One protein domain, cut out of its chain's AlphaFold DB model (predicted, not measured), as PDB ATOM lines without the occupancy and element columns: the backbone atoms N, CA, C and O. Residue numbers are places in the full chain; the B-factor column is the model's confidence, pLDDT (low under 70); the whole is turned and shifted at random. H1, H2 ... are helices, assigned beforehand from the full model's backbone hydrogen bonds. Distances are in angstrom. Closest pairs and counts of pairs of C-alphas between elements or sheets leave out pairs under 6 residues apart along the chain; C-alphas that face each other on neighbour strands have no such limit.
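This is residues 16 to 114 of the 287 residues of the protein "DUF1524 domain-containing protein" of halophilic archaeon J07HX64 (UniProt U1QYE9). Four helices, H2 to H5, form an up-and-down bundle, each running against the one before, and H1 packs on H3 outside it. The 99 printed residues hold five named helices, H1 to H5 in chain order, and no named strand: the class is all helix. The whole is compact, with a radius of gyration of the C-alphas of 12.5 A and spans of 36 by 26 by 19 A.

H1, residues 16 to 27, begins at C-alpha 16 (113.956, 155.160, 157.894). H2 is residues 34 to 45. H3, residues 51 to 71, measures 28.9 A from first to last C-alpha. H4 is residues 80 to 92. H5, residues 97 to 111, measures 21.3 A and ends at C-alpha 111 (138.005, 151.858, 144.983).

H1 touches the hub, H3; their closest C-alphas, Leu 24 and Glu 62, are 5.8 A apart. H2 touches H4, closest C-alphas Leu 36 and Ala 87, 4.2 A. Every O i to N i+4 pair is within hydrogen-bond range in H1, H2, H4 and H5, and 16 of 17 in H3.

The printed part has no cut, no link is long, and no printed residue is under 70 in pLDDT.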
ATOM      1  N   GLU A  16     112.662 154.717 158.432       92.94
ATOM      2  CA  GLU A  16     113.956 155.160 157.894       92.94
ATOM      3  C   GLU A  16     114.775 153.972 157.398       92.94
ATOM      4  O   GLU A  16     115.317 154.036 156.301       92.94
ATOM      5  N   ILE A  17     114.818 152.863 158.146       95.38
ATOM      6  CA  ILE A  17     115.499 151.643 157.679       95.38
ATOM      7  C   ILE A  17     114.855 151.156 156.379       95.38
ATOM      8  O   ILE A  17     115.554 150.861 155.408       95.38
ATOM      9  N   ASN A  18     113.520 151.156 156.307       93.44
ATOM     10  CA  ASN A  18     112.809 150.826 155.074       93.44
ATOM     11  C   ASN A  18     113.158 151.792 153.928       93.44
ATOM     12  O   ASN A  18     113.302 151.367 152.782       93.44
ATOM     13  N   TRP A  19     113.318 153.086 154.214       94.50
ATOM     14  CA  TRP A  19     113.746 154.063 153.212       94.50
ATOM     15  C   TRP A  19     115.160 153.777 152.690       94.50
ATOM     16  O   TRP A  19     115.371 153.778 151.474       94.50
ATOM     17  N   GLU A  20     116.109 153.466 153.574       96.25
ATOM     18  CA  GLU A  20     117.468 153.079 153.186       96.25
ATOM     19  C   GLU A  20     117.474 151.824 152.309       96.25
ATOM     20  O   GLU A  20     118.063 151.815 151.226       96.25
ATOM     21  N   LEU A  21     116.732 150.788 152.704       95.00
ATOM     22  CA  LEU A  21     116.590 149.572 151.907       95.00
ATOM     23  C   LEU A  21     115.948 149.863 150.542       95.00
ATOM     24  O   LEU A  21     116.472 149.427 149.516       95.00
ATOM     25  N   LYS A  22     114.870 150.660 150.484       94.25
ATOM     26  CA  LYS A  22     114.241 151.076 149.216       94.25
ATOM     27  C   LYS A  22     115.245 151.771 148.291       94.25
ATOM     28  O   LYS A  22     115.271 151.456 147.098       94.25
ATOM     29  N   LYS A  23     116.103 152.660 148.810       95.69
ATOM     30  CA  LYS A  23     117.194 153.293 148.040       95.69
ATOM     31  C   LYS A  23     118.174 152.261 147.481       95.69
ATOM     32  O   LYS A  23     118.459 152.273 146.281       95.69
ATOM     33  N   LEU A  24     118.632 151.334 148.318       95.31
ATOM     34  CA  LEU A  24     119.562 150.265 147.947       95.31
ATOM     35  C   LEU A  24     119.010 149.349 146.845       95.31
ATOM     36  O   LEU A  24     119.673 149.127 145.826       95.31
ATOM     37  N   PHE A  25     117.783 148.853 147.014       93.06
ATOM     38  CA  PHE A  25     117.127 147.999 146.023       93.06
ATOM     39  C   PHE A  25     116.836 148.752 144.728       93.06
ATOM     40  O   PHE A  25     117.055 148.204 143.647       93.06
ATOM     41  N   THR A  26     116.446 150.027 144.828       93.19
ATOM     42  CA  THR A  26     116.257 150.884 143.655       93.19
ATOM     43  C   THR A  26     117.571 151.077 142.908       93.19
ATOM     44  O   THR A  26     117.572 150.972 141.698       93.19
ATOM     45  N   LEU A  27     118.726 151.287 143.545       91.38
ATOM     46  CA  LEU A  27     120.000 151.384 142.805       91.38
ATOM     47  C   LEU A  27     120.355 150.085 142.056       91.38
ATOM     48  O   LEU A  27     120.987 150.121 140.997       91.38
ATOM     49  N   GLY A  28     119.918 148.927 142.565       86.69
ATOM     50  CA  GLY A  28     120.033 147.638 141.873       86.69
ATOM     51  C   GLY A  28     121.474 147.146 141.694       86.69
ATOM     52  O   GLY A  28     121.770 146.430 140.740       86.69
ATOM     53  N   ARG A  29     122.389 147.552 142.585       85.31
ATOM     54  CA  ARG A  29     123.831 147.223 142.553       85.31
ATOM     55  C   ARG A  29     124.268 146.430 143.794       85.31
ATOM     56  O   ARG A  29     125.389 146.566 144.269       85.31
ATOM     57  N   LEU A  30     123.374 145.591 144.319       85.44
ATOM     58  CA  LEU A  30     123.547 144.924 145.616       85.44
ATOM     59  C   LEU A  30     124.324 143.608 145.580       85.44
ATOM     60  O   LEU A  30     124.591 143.057 146.642       85.44
ATOM     61  N   GLY A  31     124.747 143.128 144.403       88.81
ATOM     62  CA  GLY A  31     125.489 141.865 144.267       88.81
ATOM     63  C   GLY A  31     126.653 141.739 145.259       88.81
ATOM     64  O   GLY A  31     126.747 140.750 145.975       88.81
ATOM     65  N   ASN A  32     127.457 142.799 145.391       91.69
ATOM     66  CA  ASN A  32     128.603 142.822 146.304       91.69
ATOM     67  C   ASN A  32     128.239 143.045 147.777       91.69
ATOM     68  O   ASN A  32     129.086 142.851 148.648       91.69
ATOM     69  N   PHE A  33     127.009 143.471 148.060       95.75
ATOM     70  CA  PHE A  33     126.561 143.855 149.395       95.75
ATOM     71  C   PHE A  33     125.600 142.847 150.021       95.75
ATOM     72  O   PHE A  33     125.435 142.900 151.231       95.75
ATOM     73  N   TYR A  34     125.014 141.905 149.268       95.62
ATOM     74  CA  TYR A  34     124.075 140.925 149.837       95.62
ATOM     75  C   TYR A  34     124.636 140.169 151.047       95.62
ATOM     76  O   TYR A  34     123.951 140.147 152.068       95.62
ATOM     77  N   PRO A  35     125.869 139.616 151.022       97.06
ATOM     78  CA  PRO A  35     126.402 138.944 152.205       97.06
ATOM     79  C   PRO A  35     126.573 139.888 153.397       97.06
ATOM     80  O   PRO A  35     126.378 139.477 154.535       97.06
ATOM     81  N   LEU A  36     126.930 141.153 153.141       97.25
ATOM     82  CA  LEU A  36     127.093 142.154 154.192       97.25
ATOM     83  C   LEU A  36     125.739 142.544 154.788       97.25
ATOM     84  O   LEU A  36     125.618 142.577 156.002       97.25
ATOM     85  N   LEU A  37     124.726 142.783 153.953       97.38
ATOM     86  CA  LEU A  37     123.368 143.106 154.394       97.38
ATOM     87  C   LEU A  37     122.774 141.992 155.260       97.38
ATOM     88  O   LEU A  37     122.189 142.292 156.293       97.38
ATOM     89  N   LEU A  38     122.972 140.725 154.879       96.81
ATOM     90  CA  LEU A  38     122.534 139.579 155.685       96.81
ATOM     91  C   LEU A  38     123.245 139.540 157.042       96.81
ATOM     92  O   LEU A  38     122.584 139.456 158.069       96.81
ATOM     93  N   ALA A  39     124.576 139.677 157.052       97.19
ATOM     94  CA  ALA A  39     125.343 139.686 158.295       97.19
ATOM     95  C   ALA A  39     124.940 140.850 159.218       97.19
ATOM     96  O   ALA A  39     124.815 140.659 160.417       97.19
ATOM     97  N   LEU A  40     124.710 142.047 158.670       97.25
ATOM     98  CA  LEU A  40     124.256 143.206 159.444       97.25
ATOM     99  C   LEU A  40     122.862 142.996 160.036       97.25
ATOM    100  O   LEU A  40     122.625 143.402 161.170       97.25
ATOM    101  N   TRP A  41     121.956 142.366 159.284       96.25
ATOM    102  CA  TRP A  41     120.616 142.064 159.776       96.25
ATOM    103  C   TRP A  41     120.664 141.062 160.934       96.25
ATOM    104  O   TRP A  41     120.027 141.292 161.955       96.25
ATOM    105  N   ASP A  42     121.488 140.014 160.832       95.44
ATOM    106  CA  ASP A  42     121.690 139.040 161.916       95.44
ATOM    107  C   ASP A  42     122.288 139.680 163.187       95.44
ATOM    108  O   ASP A  42     121.948 139.290 164.306       95.44
ATOM    109  N   GLU A  43     123.193 140.652 163.037       95.44
ATOM    110  CA  GLU A  43     123.748 141.406 164.170       95.44
ATOM    111  C   GLU A  43     122.711 142.349 164.802       95.44
ATOM    112  O   GLU A  43     122.673 142.477 166.026       95.44
ATOM    113  N   TYR A  44     121.859 142.979 163.990       95.19
ATOM    114  CA  TYR A  44     120.777 143.851 164.453       95.19
ATOM    115  C   TYR A  44     119.696 143.074 165.220       95.19
ATOM    116  O   TYR A  44     119.388 143.421 166.354       95.19
ATOM    117  N   GLU A  45     119.195 141.967 164.662       94.31
ATOM    118  CA  GLU A  45     118.186 141.094 165.298       94.31
ATOM    119  C   GLU A  45     118.669 140.468 166.611       94.31
ATOM    120  O   GLU A  45     117.879 140.060 167.459       94.31
ATOM    121  N   ALA A  46     119.985 140.356 166.780       93.62
ATOM    122  CA  ALA A  46     120.591 139.823 167.986       93.62
ATOM    123  C   ALA A  46     121.054 140.909 168.974       93.62
ATOM    124  O   ALA A  46     121.891 140.615 169.835       93.62
ATOM    125  N   ASP A  47     120.549 142.140 168.828       93.50
ATOM    126  CA  ASP A  47     120.831 143.309 169.671       93.50
ATOM    127  C   ASP A  47     122.329 143.676 169.770       93.50
ATOM    128  O   ASP A  47     122.775 144.287 170.745       93.50
ATOM    129  N   ARG A  48     123.142 143.286 168.774       94.25
ATOM    130  CA  ARG A  48     124.579 143.621 168.694       94.25
ATOM    131  C   ARG A  48     124.858 144.871 167.867       94.25
ATOM    132  O   ARG A  48     125.905 145.484 168.049       94.25
ATOM    133  N   LEU A  49     123.921 145.253 167.003       95.81
ATOM    134  CA  LEU A  49     123.865 146.572 166.383       95.81
ATOM    135  C   LEU A  49     122.617 147.294 166.866       95.81
ATOM    136  O   LEU A  49     121.518 146.746 166.853       95.81
ATOM    137  N   THR A  50     122.782 148.548 167.250       96.62
ATOM    138  CA  THR A  50     121.659 149.449 167.457       96.62
ATOM    139  C   THR A  50     121.044 149.841 166.119       96.62
ATOM    140  O   THR A  50     121.649 149.757 165.045       96.62
ATOM    141  N   ARG A  51     119.816 150.340 166.196       96.06
ATOM    142  CA  ARG A  51     119.080 150.845 165.043       96.06
ATOM    143  C   ARG A  51     119.831 151.961 164.305       96.06
ATOM    144  O   ARG A  51     119.859 151.960 163.077       96.06
ATOM    145  N   ASP A  52     120.436 152.903 165.029       96.69
ATOM    146  CA  ASP A  52     121.134 154.043 164.415       96.69
ATOM    147  C   ASP A  52     122.460 153.625 163.769       96.69
ATOM    148  O   ASP A  52     122.823 154.138 162.711       96.69
ATOM    149  N   GLU A  53     123.142 152.629 164.339       97.75
ATOM    150  CA  GLU A  53     124.331 152.027 163.729       97.75
ATOM    151  C   GLU A  53     123.987 151.295 162.427       97.75
ATOM    152  O   GLU A  53     124.671 151.478 161.418       97.75
ATOM    153  N   LEU A  54     122.902 150.508 162.407       98.00
ATOM    154  CA  LEU A  54     122.426 149.871 161.178       98.00
ATOM    155  C   LEU A  54     122.075 150.926 160.119       98.00
ATOM    156  O   LEU A  54     122.493 150.802 158.966       98.00
ATOM    157  N   TYR A  55     121.342 151.969 160.507       97.75
ATOM    158  CA  TYR A  55     120.954 153.066 159.620       97.75
ATOM    159  C   TYR A  55     122.171 153.750 158.976       97.75
ATOM    160  O   TYR A  55     122.216 153.908 157.753       97.75
ATOM    161  N   GLU A  56     123.197 154.075 159.765       98.00
ATOM    162  CA  GLU A  56     124.453 154.661 159.283       98.00
ATOM    163  C   GLU A  56     125.184 153.737 158.294       98.00
ATOM    164  O   GLU A  56     125.635 154.168 157.225       98.00
ATOM    165  N   ILE A  57     125.267 152.440 158.604       98.38
ATOM    166  CA  ILE A  57     125.925 151.466 157.727       98.38
ATOM    167  C   ILE A  57     125.157 151.317 156.403       98.38
ATOM    168  O   ILE A  57     125.782 151.270 155.339       98.38
ATOM    169  N   LEU A  58     123.820 151.295 156.426       98.25
ATOM    170  CA  LEU A  58     123.001 151.240 155.209       98.25
ATOM    171  C   LEU A  58     123.210 152.478 154.324       98.25
ATOM    172  O   LEU A  58     123.377 152.331 153.107       98.25
ATOM    173  N   GLN A  59     123.303 153.674 154.916       98.19
ATOM    174  CA  GLN A  59     123.645 154.888 154.169       98.19
ATOM    175  C   GLN A  59     125.025 154.786 153.510       98.19
ATOM    176  O   GLN A  59     125.190 155.174 152.352       98.19
ATOM    177  N   LEU A  60     126.026 154.228 154.192       98.19
ATOM    178  CA  LEU A  60     127.349 154.018 153.598       98.19
ATOM    179  C   LEU A  60     127.339 152.981 152.467       98.19
ATOM    180  O   LEU A  60     128.068 153.141 151.485       98.19
ATOM    181  N   ILE A  61     126.494 151.950 152.546       98.06
ATOM    182  CA  ILE A  61     126.286 151.008 151.434       98.06
ATOM    183  C   ILE A  61     125.629 151.722 150.240       98.06
ATOM    184  O   ILE A  61     125.984 151.445 149.089       98.06
ATOM    185  N   GLU A  62     124.730 152.681 150.481       97.75
ATOM    186  CA  GLU A  62     124.158 153.533 149.431       97.75
ATOM    187  C   GLU A  62     125.250 154.389 148.774       97.75
ATOM    188  O   GLU A  62     125.358 154.424 147.546       97.75
ATOM    189  N   VAL A  63     126.113 155.016 149.583       97.69
ATOM    190  CA  VAL A  63     127.274 155.789 149.115       97.69
ATOM    191  C   VAL A  63     128.194 154.928 148.255       97.69
ATOM    192  O   VAL A  63     128.555 155.337 147.150       97.69
ATOM    193  N   ALA A  64     128.529 153.720 148.708       96.75
ATOM    194  CA  ALA A  64     129.332 152.773 147.942       96.75
ATOM    195  C   ALA A  64     128.653 152.415 146.610       96.75
ATOM    196  O   ALA A  64     129.276 152.489 145.549       96.75
ATOM    197  N   SER A  65     127.359 152.084 146.655       96.00
ATOM    198  CA  SER A  65     126.563 151.703 145.485       96.00
ATOM    199  C   SER A  65     126.505 152.813 144.435       96.00
ATOM    200  O   SER A  65     126.648 152.564 143.230       96.00
ATOM    201  N   PHE A  66     126.321 154.054 144.885       96.56
ATOM    202  CA  PHE A  66     126.209 155.210 144.010       96.56
ATOM    203  C   PHE A  66     127.571 155.647 143.458       96.56
ATOM    204  O   PHE A  66     127.756 155.699 142.241       96.56
ATOM    205  N   ARG A  67     128.559 155.889 144.326       96.31
ATOM    206  CA  ARG A  67     129.877 156.390 143.911       96.31
ATOM    207  C   ARG A  67     130.618 155.395 143.024       96.31
ATOM    208  O   ARG A  67     131.025 155.752 141.920       96.31
ATOM    209  N   ILE A  68     130.754 154.145 143.476       94.50
ATOM    210  CA  ILE A  68     131.593 153.142 142.807       94.50
ATOM    211  C   ILE A  68     130.963 152.700 141.487       94.50
ATOM    212  O   ILE A  68     131.643 152.645 140.463       94.50
ATOM    213  N   TYR A  69     129.675 152.361 141.499       93.50
ATOM    214  CA  TYR A  69     129.077 151.688 140.347       93.50
ATOM    215  C   TYR A  69     128.194 152.591 139.493       93.50
ATOM    216  O   TYR A  69     128.101 152.348 138.294       93.50
ATOM    217  N   SER A  70     127.532 153.599 140.072       92.06
ATOM    218  CA  SER A  70     126.597 154.451 139.314       92.06
ATOM    219  C   SER A  70     127.311 155.564 138.572       92.06
ATOM    220  O   SER A  70     127.001 155.832 137.418       92.06
ATOM    221  N   ILE A  71     128.289 156.184 139.230       92.81
ATOM    222  CA  ILE A  71     128.974 157.365 138.706       92.81
ATOM    223  C   ILE A  71     130.369 157.037 138.174       92.81
ATOM    224  O   ILE A  71     130.697 157.426 137.056       92.81
ATOM    225  N   ALA A  72     131.183 156.280 138.915       87.56
ATOM    226  CA  ALA A  72     132.496 155.863 138.415       87.56
ATOM    227  C   ALA A  72     132.421 154.732 137.365       87.56
ATOM    228  O   ALA A  72     133.452 154.368 136.794       87.56
ATOM    229  N   ASP A  73     131.221 154.187 137.111       83.19
ATOM    230  CA  ASP A  73     130.934 153.139 136.118       83.19
ATOM    231  C   ASP A  73     131.908 151.948 136.207       83.19
ATOM    232  O   ASP A  73     132.387 151.386 135.219       83.19
ATOM    233  N   ARG A  74     132.281 151.583 137.440       85.12
ATOM    234  CA  ARG A  74     133.115 150.408 137.683       85.12
ATOM    235  C   ARG A  74     132.292 149.149 137.425       85.12
ATOM    236  O   ARG A  74     131.086 149.109 137.671       85.12
ATOM    237  N   ARG A  75     132.969 148.079 136.995       84.75
ATOM    238  CA  ARG A  75     132.341 146.763 136.815       84.75
ATOM    239  C   ARG A  75     131.643 146.324 138.100       84.75
ATOM    240  O   ARG A  75     132.152 146.576 139.194       84.75
ATOM    241  N   SER A  76     130.526 145.619 137.958       83.88
ATOM    242  CA  SER A  76     129.689 145.186 139.079       83.88
ATOM    243  C   SER A  76     130.383 144.241 140.060       83.88
ATOM    244  O   SER A  76     129.877 144.085 141.155       83.88
ATOM    245  N   ASP A  77     131.517 143.633 139.702       85.00
ATOM    246  CA  ASP A  77     132.352 142.766 140.553       85.00
ATOM    247  C   ASP A  77     133.472 143.532 141.294       85.00
ATOM    248  O   ASP A  77     134.221 142.983 142.106       85.00
ATOM    249  N   THR A  78     133.622 144.833 141.024       90.69
ATOM    250  CA  THR A  78     134.691 145.645 141.614       90.69
ATOM    251  C   THR A  78     134.518 145.721 143.124       90.69
ATOM    252  O   THR A  78     133.510 146.221 143.615       90.69
ATOM    253  N   GLY A  79     135.524 145.269 143.873       90.31
ATOM    254  CA  GLY A  79     135.494 145.287 145.336       90.31
ATOM    255  C   GLY A  79     134.792 144.091 145.980       90.31
ATOM    256  O   GLY A  79     134.831 144.003 147.205       90.31
ATOM    257  N   GLU A  80     134.251 143.139 145.207       92.31
ATOM    258  CA  GLU A  80     133.526 141.959 145.712       92.31
ATOM    259  C   GLU A  80     134.286 141.258 146.847       92.31
ATOM    260  O   GLU A  80     133.801 141.154 147.971       92.31
ATOM    261  N   SER A  81     135.547 140.882 146.605       93.31
ATOM    262  CA  SER A  81     136.352 140.197 147.624       93.31
ATOM    263  C   SER A  81     136.558 141.022 148.903       93.31
ATOM    264  O   SER A  81     136.728 140.447 149.977       93.31
ATOM    265  N   LYS A  82     136.567 142.361 148.815       95.62
ATOM    266  CA  LYS A  82     136.685 143.246 149.983       95.62
ATOM    267  C   LYS A  82     135.388 143.236 150.787       95.62
ATOM    268  O   LYS A  82     135.438 142.969 151.983       95.62
ATOM    269  N   PHE A  83     134.250 143.448 150.128       96.62
ATOM    270  CA  PHE A  83     132.942 143.479 150.785       96.62
ATOM    271  C   PHE A  83     132.532 142.109 151.339       96.62
ATOM    272  O   PHE A  83     132.019 142.035 152.449       96.62
ATOM    273  N   TYR A  84     132.864 141.009 150.659       97.19
ATOM    274  CA  TYR A  84     132.604 139.660 151.172       97.19
ATOM    275  C   TYR A  84     133.480 139.319 152.377       97.19
ATOM    276  O   TYR A  84     133.008 138.718 153.339       97.19
ATOM    277  N   ARG A  85     134.758 139.726 152.372       96.62
ATOM    278  CA  ARG A  85     135.602 139.584 153.567       96.62
ATOM    279  C   ARG A  85     135.077 140.428 154.721       96.62
ATOM    280  O   ARG A  85     135.137 139.958 155.855       96.62
ATOM    281  N   LEU A  86     134.584 141.639 154.457       97.19
ATOM    282  CA  LEU A  86     133.944 142.471 155.473       97.19
ATOM    283  C   LEU A  86     132.724 141.750 156.061       97.19
ATOM    284  O   LEU A  86     132.699 141.531 157.267       97.19
ATOM    285  N   ALA A  87     131.811 141.266 155.215       97.19
ATOM    286  CA  ALA A  87     130.642 140.485 155.623       97.19
ATOM    287  C   ALA A  87     131.009 139.277 156.502       97.19
ATOM    288  O   ALA A  87     130.474 139.111 157.592       97.19
ATOM    289  N   ASN A  88     131.994 138.477 156.081       96.94
ATOM    290  CA  ASN A  88     132.461 137.331 156.861       96.94
ATOM    291  C   ASN A  88     133.025 137.740 158.231       96.94
ATOM    292  O   ASN A  88     132.873 137.010 159.204       96.94
ATOM    293  N   ASN A  89     133.701 138.889 158.328       96.50
ATOM    294  CA  ASN A  89     134.205 139.380 159.610       96.50
ATOM    295  C   ASN A  89     133.084 139.867 160.527       96.50
ATOM    296  O   ASN A  89     133.182 139.625 161.726       96.50
ATOM    297  N   VAL A  90     132.054 140.517 159.979       96.38
ATOM    298  CA  VAL A  90     130.854 140.904 160.737       96.38
ATOM    299  C   VAL A  90     130.206 139.652 161.326       96.38
ATOM    300  O   VAL A  90     130.072 139.559 162.538       96.38
ATOM    301  N   ALA A  91     129.969 138.634 160.497       94.31
ATOM    302  CA  ALA A  91     129.284 137.411 160.914       94.31
ATOM    303  C   ALA A  91     130.067 136.523 161.903       94.31
ATOM    304  O   ALA A  91     129.466 135.731 162.621       94.31
ATOM    305  N   THR A  92     131.408 136.576 161.916       93.00
ATOM    306  CA  THR A  92     132.220 135.608 162.688       93.00
ATOM    307  C   THR A  92     133.020 136.206 163.842       93.00
ATOM    308  O   THR A  92     133.432 135.456 164.724       93.00
ATOM    309  N   ASN A  93     133.265 137.522 163.868       82.62
ATOM    310  CA  ASN A  93     134.289 138.106 164.745       82.62
ATOM    311  C   ASN A  93     133.796 139.178 165.739       82.62
ATOM    312  O   ASN A  93     134.632 139.976 166.168       82.62
ATOM    313  N   ASN A  94     132.508 139.190 166.118       77.38
ATOM    314  CA  ASN A  94     131.876 140.141 167.060       77.38
ATOM    315  C   ASN A  94     132.459 141.563 166.939       77.38
ATOM    316  O   ASN A  94     133.302 141.984 167.741       77.38
ATOM    317  N   ARG A  95     132.113 142.242 165.843       87.94
ATOM    318  CA  ARG A  95     132.650 143.557 165.478       87.94
ATOM    319  C   ARG A  95     131.648 144.641 165.843       87.94
ATOM    320  O   ARG A  95     130.485 144.516 165.489       87.94
ATOM    321  N   ASP A  96     132.124 145.692 166.503       93.19
ATOM    322  CA  ASP A  96     131.320 146.885 166.765       93.19
ATOM    323  C   ASP A  96     131.070 147.698 165.483       93.19
ATOM    324  O   ASP A  96     131.741 147.522 164.456       93.19
ATOM    325  N   ALA A  97     130.081 148.590 165.543       95.75
ATOM    326  CA  ALA A  97     129.685 149.415 164.411       95.75
ATOM    327  C   ALA A  97     130.817 150.326 163.918       95.75
ATOM    328  O   ALA A  97     131.029 150.426 162.708       95.75
ATOM    329  N   ASP A  98     131.592 150.919 164.831       97.25
ATOM    330  CA  ASP A  98     132.729 151.791 164.508       97.25
ATOM    331  C   ASP A  98     133.748 151.084 163.606       97.25
ATOM    332  O   ASP A  98     134.218 151.639 162.603       97.25
ATOM    333  N   TRP A  99     134.072 149.823 163.911       97.50
ATOM    334  CA  TRP A  99     134.955 149.023 163.074       97.50
ATOM    335  C   TRP A  99     134.352 148.760 161.690       97.50
ATOM    336  O   TRP A  99     135.063 148.863 160.684       97.50
ATOM    337  N   ILE A 100     133.058 148.428 161.619       98.06
ATOM    338  CA  ILE A 100     132.362 148.143 160.355       98.06
ATOM    339  C   ILE A 100     132.356 149.386 159.464       98.06
ATOM    340  O   ILE A 100     132.777 149.310 158.306       98.06
ATOM    341  N   ILE A 101     131.948 150.527 160.021       98.31
ATOM    342  CA  ILE A 101     131.900 151.834 159.362       98.31
ATOM    343  C   ILE A 101     133.285 152.207 158.832       98.31
ATOM    344  O   ILE A 101     133.442 152.455 157.633       98.31
ATOM    345  N   SER A 102     134.313 152.140 159.684       98.12
ATOM    346  CA  SER A 102     135.688 152.472 159.304       98.12
ATOM    347  C   SER A 102     136.209 151.586 158.164       98.12
ATOM    348  O   SER A 102     136.845 152.066 157.218       98.12
ATOM    349  N   LYS A 103     135.923 150.276 158.200       97.94
ATOM    350  CA  LYS A 103     136.316 149.363 157.117       97.94
ATOM    351  C   LYS A 103     135.557 149.625 155.828       97.94
ATOM    352  O   LYS A 103     136.180 149.590 154.764       97.94
ATOM    353  N   LEU A 104     134.258 149.892 155.911       97.75
ATOM    354  CA  LEU A 104     133.432 150.194 154.751       97.75
ATOM    355  C   LEU A 104     133.904 151.483 154.063       97.75
ATOM    356  O   LEU A 104     134.179 151.450 152.865       97.75
ATOM    357  N   GLN A 105     134.118 152.566 154.818       97.81
ATOM    358  CA  GLN A 105     134.680 153.825 154.310       97.81
ATOM    359  C   GLN A 105     136.038 153.606 153.632       97.81
ATOM    360  O   GLN A 105     136.201 153.940 152.460       97.81
ATOM    361  N   SER A 106     136.975 152.931 154.310       97.44
ATOM    362  CA  SER A 106     138.299 152.623 153.749       97.44
ATOM    363  C   SER A 106     138.216 151.810 152.450       97.44
ATOM    364  O   SER A 106     139.019 151.988 151.530       97.44
ATOM    365  N   HIS A 107     137.253 150.891 152.341       96.81
ATOM    366  CA  HIS A 107     137.028 150.141 151.108       96.81
ATOM    367  C   HIS A 107     136.510 151.036 149.986       96.81
ATOM    368  O   HIS A 107     137.052 150.942 148.881       96.81
ATOM    369  N   ILE A 108     135.544 151.915 150.267       96.12
ATOM    370  CA  ILE A 108     135.007 152.870 149.290       96.12
ATOM    371  C   ILE A 108     136.125 153.774 148.763       96.12
ATOM    372  O   ILE A 108     136.352 153.791 147.557       96.12
ATOM    373  N   GLU A 109     136.889 154.420 149.647       95.25
ATOM    374  CA  GLU A 109     138.004 155.308 149.275       95.25
ATOM    375  C   GLU A 109     139.067 154.597 148.433       95.25
ATOM    376  O   GLU A 109     139.622 155.161 147.493       95.25
ATOM    377  N   SER A 110     139.341 153.323 148.734       94.44
ATOM    378  CA  SER A 110     140.332 152.545 147.983       94.44
ATOM    379  C   SER A 110     139.890 152.166 146.565       94.44
ATOM    380  O   SER A 110     140.725 151.752 145.762       94.44
ATOM    381  N   ILE A 111     138.588 152.220 146.280       93.19
ATOM    382  CA  ILE A 111     138.005 151.858 144.983       93.19
ATOM    383  C   ILE A 111     137.667 153.118 144.177       93.19
ATOM    384  O   ILE A 111     137.794 153.124 142.949       93.19
ATOM    385  N   GLU A 112     137.224 154.171 144.857       89.94
ATOM    386  CA  GLU A 112     136.646 155.361 144.254       89.94
ATOM    387  C   GLU A 112     137.163 156.621 144.968       89.94
ATOM    388  O   GLU A 112     136.865 156.866 146.137       89.94
ATOM    389  N   TYR A 113     137.947 157.410 144.232       84.25
ATOM    390  CA  TYR A 113     138.628 158.612 144.715       84.25
ATOM    391  C   TYR A 113     138.406 159.846 143.811       84.25
ATOM    392  O   TYR A 113     138.883 160.924 144.146       84.25
ATOM    393  N   ASP A 114     137.633 159.714 142.723       89.19
ATOM    394  CA  ASP A 114     137.417 160.730 141.674       89.19
ATOM    395  C   ASP A 114     135.909 161.005 141.444       89.19
ATOM    396  O   ASP A 114     135.465 161.293 140.325       89.19
TER     397      ASP A 114